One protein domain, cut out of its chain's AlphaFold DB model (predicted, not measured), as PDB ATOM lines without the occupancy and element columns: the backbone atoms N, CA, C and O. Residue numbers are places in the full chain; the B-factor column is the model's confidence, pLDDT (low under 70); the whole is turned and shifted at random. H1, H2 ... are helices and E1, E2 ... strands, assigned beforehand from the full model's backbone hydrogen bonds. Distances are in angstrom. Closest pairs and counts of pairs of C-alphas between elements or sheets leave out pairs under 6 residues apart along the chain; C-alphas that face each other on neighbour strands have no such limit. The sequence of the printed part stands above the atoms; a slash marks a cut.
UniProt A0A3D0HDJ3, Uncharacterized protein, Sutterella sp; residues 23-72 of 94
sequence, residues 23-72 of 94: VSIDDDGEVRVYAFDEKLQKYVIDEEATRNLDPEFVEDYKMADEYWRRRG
ATOM      1  N   VAL A  23      42.647 -39.382  46.422       89.50
ATOM      2  CA  VAL A  23      43.164 -40.555  47.137       89.50
ATOM      3  C   VAL A  23      43.378 -41.681  46.135       89.50
ATOM      4  O   VAL A  23      42.532 -41.892  45.269       89.50
ATOM      5  N   SER A  24      44.495 -42.396  46.245       89.75
ATOM      6  CA  SER A  24      44.788 -43.574  45.427       89.75
ATOM      7  C   SER A  24      45.483 -44.651  46.255       89.75
ATOM      8  O   SER A  24      46.063 -44.358  47.299       89.75
ATOM      9  N   ILE A  25      45.422 -45.894  45.777       88.81
ATOM     10  CA  ILE A  25      46.239 -47.001  46.280       88.81
ATOM     11  C   ILE A  25      47.450 -47.137  45.358       88.81
ATOM     12  O   ILE A  25      47.278 -47.291  44.149       88.81
ATOM     13  N   ASP A  26      48.650 -47.047  45.917       87.81
ATOM     14  CA  ASP A  26      49.910 -47.233  45.194       87.81
ATOM     15  C   ASP A  26      50.192 -48.718  44.894       87.81
ATOM     16  O   ASP A  26      49.554 -49.618  45.445       87.81
ATOM     17  N   ASP A  27      51.188 -48.994  44.045       83.88
ATOM     18  CA  ASP A  27      51.622 -50.360  43.702       83.88
ATOM     19  C   ASP A  27      52.055 -51.191  44.921       83.88
ATOM     20  O   ASP A  27      51.930 -52.417  44.928       83.88
ATOM     21  N   ASP A  28      52.550 -50.531  45.972       87.62
ATOM     22  CA  ASP A  28      52.901 -51.170  47.243       87.62
ATOM     23  C   ASP A  28      51.681 -51.506  48.128       87.62
ATOM     24  O   ASP A  28      51.820 -52.189  49.144       87.62
ATOM     25  N   GLY A  29      50.477 -51.101  47.713       84.31
ATOM     26  CA  GLY A  29      49.221 -51.376  48.405       84.31
ATOM     27  C   GLY A  29      48.859 -50.357  49.486       84.31
ATOM     28  O   GLY A  29      47.876 -50.569  50.203       84.31
ATOM     29  N   GLU A  30      49.615 -49.267  49.628       89.31
ATOM     30  CA  GLU A  30      49.318 -48.196  50.579       89.31
ATOM     31  C   GLU A  30      48.380 -47.140  49.995       89.31
ATOM     32  O   GLU A  30      48.451 -46.793  48.818       89.31
ATOM     33  N   VAL A  31      47.492 -46.615  50.844       89.94
ATOM     34  CA  VAL A  31      46.573 -45.534  50.475       89.94
ATOM     35  C   VAL A  31      47.279 -44.206  50.703       89.94
ATOM     36  O   VAL A  31      47.711 -43.924  51.820       89.94
ATOM     37  N   ARG A  32      47.389 -43.387  49.656       90.81
ATOM     38  CA  ARG A  32      48.043 -42.077  49.706       90.81
ATOM     39  C   ARG A  32      47.138 -40.984  49.167       90.81
ATOM     40  O   ARG A  32      46.320 -41.206  48.273       90.81
ATOM     41  N   VAL A  33      47.308 -39.787  49.718       90.25
ATOM     42  CA  VAL A  33      46.658 -38.568  49.238       90.25
ATOM     43  C   VAL A  33      47.631 -37.820  48.341       90.25
ATOM     44  O   VAL A  33      48.774 -37.577  48.722       90.25
ATOM     45  N   TYR A  34      47.164 -37.431  47.164       89.94
ATOM     46  CA  TYR A  34      47.917 -36.654  46.197       89.94
ATOM     47  C   TYR A  34      47.346 -35.243  46.121       89.94
ATOM     48  O   TYR A  34      46.168 -35.057  45.818       89.94
ATOM     49  N   ALA A  35      48.194 -34.247  46.365       90.19
ATOM     50  CA  ALA A  35      47.880 -32.835  46.196       90.19
ATOM     51  C   ALA A  35      48.701 -32.264  45.036       90.19
ATOM     52  O   ALA A  35      49.813 -32.713  44.754       90.19
ATOM     53  N   PHE A  36      48.148 -31.284  44.328       88.06
ATOM     54  CA  PHE A  36      48.868 -30.650  43.232       88.06
ATOM     55  C   PHE A  36      49.845 -29.609  43.766       88.06
ATOM     56  O   PHE A  36      49.448 -28.666  44.451       88.06
ATOM     57  N   ASP A  37      51.121 -29.765  43.426       87.00
ATOM     58  CA  ASP A  37      52.139 -28.763  43.698       87.00
ATOM     59  C   ASP A  37      52.228 -27.795  42.511       87.00
ATOM     60  O   ASP A  37      52.676 -28.155  41.419       87.00
ATOM     61  N   GLU A  38      51.818 -26.544  42.729       85.19
ATOM     62  CA  GLU A  38      51.814 -25.511  41.687       85.19
ATOM     63  C   GLU A  38      53.222 -25.153  41.185       85.19
ATOM     64  O   GLU A  38      53.370 -24.687  40.055       85.19
ATOM     65  N   LYS A  39      54.275 -25.366  41.985       88.75
ATOM     66  CA  LYS A  39      55.655 -25.040  41.588       88.75
ATOM     67  C   LYS A  39      56.225 -26.102  40.658       88.75
ATOM     68  O   LYS A  39      56.964 -25.777  39.733       88.75
ATOM     69  N   LEU A  40      55.907 -27.362  40.930       87.88
ATOM     70  CA  LEU A  40      56.338 -28.522  40.162       87.88
ATOM     71  C   LEU A  40      55.351 -28.877  39.043       87.88
ATOM     72  O   LEU A  40      55.682 -29.733  38.224       87.88
ATOM     73  N   GLN A  41      54.182 -28.226  39.006       87.38
ATOM     74  CA  GLN A  41      53.104 -28.456  38.039       87.38
ATOM     75  C   GLN A  41      52.722 -29.943  37.952       87.38
ATOM     76  O   GLN A  41      52.498 -30.486  36.872       87.38
ATOM     77  N   LYS A  42      52.699 -30.627  39.102       87.62
ATOM     78  CA  LYS A  42      52.416 -32.063  39.187       87.62
ATOM     79  C   LYS A  42      51.786 -32.437  40.520       87.62
ATOM     80  O   LYS A  42      51.949 -31.735  41.514       87.62
ATOM     81  N   TYR A  43      51.135 -33.592  40.545       88.44
ATOM     82  CA  TYR A  43      50.673 -34.201  41.785       88.44
ATOM     83  C   TYR A  43      51.840 -34.794  42.576       88.44
ATOM     84  O   TYR A  43      52.715 -35.465  42.024       88.44
ATOM     85  N   VAL A  44      51.854 -34.515  43.873       91.19
ATOM     86  CA  VAL A  44      52.819 -35.029  44.844       91.19
ATOM     87  C   VAL A  44      52.069 -35.612  46.033       91.19
ATOM     88  O   VAL A  44      50.929 -35.235  46.301       91.19
ATOM     89  N   ILE A  45      52.709 -36.542  46.737       92.31
ATOM     90  CA  ILE A  45      52.133 -37.140  47.939       92.31
ATOM     91  C   ILE A  45      52.044 -36.061  49.020       92.31
ATOM     92  O   ILE A  45      53.052 -35.457  49.393       92.31
ATOM     93  N   ASP A  46      50.839 -35.845  49.530       91.94
ATOM     94  CA  ASP A  46      50.601 -35.049  50.722       91.94
ATOM     95  C   ASP A  46      50.741 -35.961  51.946       91.94
ATOM     96  O   ASP A  46      49.827 -36.709  52.311       91.94
ATOM     97  N   GLU A  47      51.932 -35.964  52.550       91.56
ATOM     98  CA  GLU A  47      52.225 -36.834  53.693       91.56
ATOM     99  C   GLU A  47      51.394 -36.478  54.933       91.56
ATOM    100  O   GLU A  47      51.105 -37.356  55.744       91.56
ATOM    101  N   GLU A  48      50.992 -35.217  55.100       91.06
ATOM    102  CA  GLU A  48      50.172 -34.802  56.239       91.06
ATOM    103  C   GLU A  48      48.745 -35.336  56.094       91.06
ATOM    104  O   GLU A  48      48.236 -35.993  57.003       91.06
ATOM    105  N   ALA A  49      48.126 -35.128  54.933       88.44
ATOM    106  CA  ALA A  49      46.801 -35.645  54.627       88.44
ATOM    107  C   ALA A  49      46.783 -37.176  54.641       88.44
ATOM    108  O   ALA A  49      45.868 -37.761  55.213       88.44
ATOM    109  N   THR A  50      47.820 -37.824  54.101       89.38
ATOM    110  CA  THR A  50      47.958 -39.290  54.115       89.38
ATOM    111  C   THR A  50      48.006 -39.845  55.540       89.38
ATOM    112  O   THR A  50      47.354 -40.840  55.839       89.38
ATOM    113  N   ARG A  51      48.733 -39.190  56.454       89.38
ATOM    114  CA  ARG A  51      48.834 -39.626  57.859       89.38
ATOM    115  C   ARG A  51      47.583 -39.323  58.677       89.38
ATOM    116  O   ARG A  51      47.358 -39.981  59.688       89.38
ATOM    117  N   ASN A  52      46.803 -38.334  58.251       91.94
ATOM    118  CA  ASN A  52      45.531 -37.959  58.860       91.94
ATOM    119  C   ASN A  52      44.330 -38.697  58.247       91.94
ATOM    120  O   ASN A  52      43.194 -38.391  58.612       91.94
ATOM    121  N   LEU A  53      44.554 -39.643  57.327       88.88
ATOM    122  CA  LEU A  53      43.482 -40.499  56.836       88.88
ATOM    123  C   LEU A  53      42.893 -41.308  57.989       88.88
ATOM    124  O   LEU A  53      43.609 -41.850  58.834       88.88
ATOM    125  N   ASP A  54      41.569 -41.392  57.997       90.88
ATOM    126  CA  ASP A  54      40.866 -42.233  58.946       90.88
ATOM    127  C   ASP A  54      41.178 -43.717  58.648       90.88
ATOM    128  O   ASP A  54      41.086 -44.141  57.492       90.88
ATOM    129  N   PRO A  55      41.590 -44.515  59.650       88.62
ATOM    130  CA  PRO A  55      41.978 -45.902  59.423       88.62
ATOM    131  C   PRO A  55      40.810 -46.773  58.941       88.62
ATOM    132  O   PRO A  55      41.040 -47.665  58.129       88.62
ATOM    133  N   GLU A  56      39.572 -46.496  59.366       88.81
ATOM    134  CA  GLU A  56      38.385 -47.217  58.889       88.81
ATOM    135  C   GLU A  56      38.141 -46.910  57.407       88.81
ATOM    136  O   GLU A  56      37.900 -47.823  56.618       88.81
ATOM    137  N   PHE A  57      38.309 -45.648  56.996       89.44
ATOM    138  CA  PHE A  57      38.276 -45.268  55.580       89.44
ATOM    139  C   PHE A  57      39.362 -45.979  54.761       89.44
ATOM    140  O   PHE A  57      39.089 -46.449  53.659       89.44
ATOM    141  N   VAL A  58      40.591 -46.076  55.278       89.69
ATOM    142  CA  VAL A  58      41.691 -46.776  54.593       89.69
ATOM    143  C   VAL A  58      41.355 -48.254  54.388       89.69
ATOM    144  O   VAL A  58      41.568 -48.781  53.294       89.69
ATOM    145  N   GLU A  59      40.821 -48.922  55.410       89.31
ATOM    146  CA  GLU A  59      40.411 -50.327  55.319       89.31
ATOM    147  C   GLU A  59      39.249 -50.529  54.337       89.31
ATOM    148  O   GLU A  59      39.325 -51.418  53.486       89.31
ATOM    149  N   ASP A  60      38.214 -49.686  54.400       88.19
ATOM    150  CA  ASP A  60      37.071 -49.739  53.481       88.19
ATOM    151  C   ASP A  60      37.507 -49.495  52.031       88.19
ATOM    152  O   ASP A  60      37.132 -50.242  51.128       88.19
ATOM    153  N   TYR A  61      38.392 -48.522  51.803       88.19
ATOM    154  CA  TYR A  61      38.903 -48.205  50.474       88.19
ATOM    155  C   TYR A  61      39.740 -49.348  49.884       88.19
ATOM    156  O   TYR A  61      39.564 -49.708  48.716       88.19
ATOM    157  N   LYS A  62      40.603 -49.983  50.693       89.25
ATOM    158  CA  LYS A  62      41.342 -51.193  50.287       89.25
ATOM    159  C   LYS A  62      40.391 -52.363  50.009       89.25
ATOM    160  O   LYS A  62      40.578 -53.082  49.028       89.25
ATOM    161  N   MET A  63      39.355 -52.547  50.831       87.62
ATOM    162  CA  MET A  63      38.345 -53.588  50.625       87.62
ATOM    163  C   MET A  63      37.542 -53.356  49.342       87.62
ATOM    164  O   MET A  63      37.279 -54.305  48.604       87.62
ATOM    165  N   ALA A  64      37.188 -52.105  49.048       84.19
ATOM    166  CA  ALA A  64      36.527 -51.724  47.813       84.19
ATOM    167  C   ALA A  64      37.420 -52.021  46.602       84.19
ATOM    168  O   ALA A  64      36.957 -52.676  45.669       84.19
ATOM    169  N   ASP A  65      38.695 -51.619  46.614       83.75
ATOM    170  CA  ASP A  65      39.633 -51.934  45.526       83.75
ATOM    171  C   ASP A  65      39.784 -53.448  45.313       83.75
ATOM    172  O   ASP A  65      39.678 -53.917  44.177       83.75
ATOM    173  N   GLU A  66      39.922 -54.236  46.387       82.88
ATOM    174  CA  GLU A  66      39.954 -55.701  46.292       82.88
ATOM    175  C   GLU A  66      38.651 -56.258  45.702       82.88
ATOM    176  O   GLU A  66      38.682 -57.133  44.834       82.88
ATOM    177  N   TYR A  67      37.502 -55.756  46.150       79.44
ATOM    178  CA  TYR A  67      36.197 -56.184  45.659       79.44
ATOM    179  C   TYR A  67      36.035 -55.907  44.159       79.44
ATOM    180  O   TYR A  67      35.591 -56.788  43.416       79.44
ATOM    181  N   TRP A  68      36.445 -54.723  43.695       73.31
ATOM    182  CA  TRP A  68      36.421 -54.357  42.278       73.31
ATOM    183  C   TRP A  68      37.419 -55.174  41.452       73.31
ATOM    184  O   TRP A  68      37.055 -55.661  40.382       73.31
ATOM    185  N   ARG A  69      38.636 -55.417  41.964       72.00
ATOM    186  CA  ARG A  69      39.627 -56.301  41.320       72.00
ATOM    187  C   ARG A  69      39.125 -57.739  41.205       72.00
ATOM    188  O   ARG A  69      39.283 -58.362  40.162       72.00
ATOM    189  N   ARG A  70      38.481 -58.272  42.249       69.38
ATOM    190  CA  ARG A  70      37.951 -59.646  42.267       69.38
ATOM    191  C   ARG A  70      36.752 -59.828  41.334       69.38
ATOM    192  O   ARG A  70      36.527 -60.941  40.863       69.38
ATOM    193  N   ARG A  71      35.974 -58.773  41.076       59.22
ATOM    194  CA  ARG A  71      34.807 -58.839  40.185       59.22
ATOM    195  C   ARG A  71      35.141 -58.889  38.694       59.22
ATOM    196  O   ARG A  71      34.257 -59.262  37.936       59.22
ATOM    197  N   GLY A  72      36.367 -58.565  38.280       55.69
ATOM    198  CA  GLY A  72      36.774 -58.681  36.873       55.69
ATOM    199  C   GLY A  72      36.133 -57.663  35.918       55.69
ATOM    200  O   GLY A  72      36.123 -57.896  34.719       55.69
TER     201      GLY A  72
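This is residues 23 to 72 of the 94 residues of an uncharacterized protein of Sutterella sp (UniProt A0A3D0HDJ3). A narrow three-strand sheet makes one arm of this loose, elongated model, and the long helix H2 makes the other. H2 comes near E1 and E2 with residues 57 to 65, then sticks out with its far part, while the short helix H1 packs on E2. The 50 printed residues hold, in order, E1, E2, E3, H1 and H2; the sheet runs E1, E2, E3, antiparallel, and the class is mixed. The radius of gyration of the C-alphas is 12.6 A, and the spans are 40 by 24 by 14 A.

Find C-alpha 23 at (43.164, -40.555, 47.137), where E1, residues 23 to 25, begins. E2, residues 31 to 37, runs 18.9 A, and E3 holds residues 42 to 45. H1 is residues 47 to 51. H2, residues 55 to 71, runs 24.3 A to C-alpha 71 at (34.807, -58.839, 40.185).

Look first at the meander E1 E2 E3, each strand the antiparallel neighbour of the one before. The pairing is staggered: E2 pairs with E1 over residues 31 to 33 and with E3 over 34 to 37. In the hairpin E1 and E2, at 131 degrees, N 24 and O 32 are 3.0 A apart. In the hairpin E2 and E3, at 141 degrees, N 35 and O 44 are 2.9 A apart. E1 and E3 are apart. H1 is on the sheet at a height of 6.1 A; its closest C-alpha pair with E2 is Val 33 and Thr 50, 5.1 A. H2 is on the sheet too; its closest C-alpha pair with E2 is Val 31 and Val 58, 6.5 A. H1 and H2 are apart. In both helices every O i to N i+4 pair is within hydrogen-bond range.

The C-alphas of Lys 39 and Arg 71, the two farthest apart, are 39.7 A apart. Residues 66 to 72 stand free, of which 66 to 71 belong to H2. The printed part has no cut, and its four links are tight. Look at residues 70 to 72 for pLDDT under 70; the mean of the printed part is 86.2.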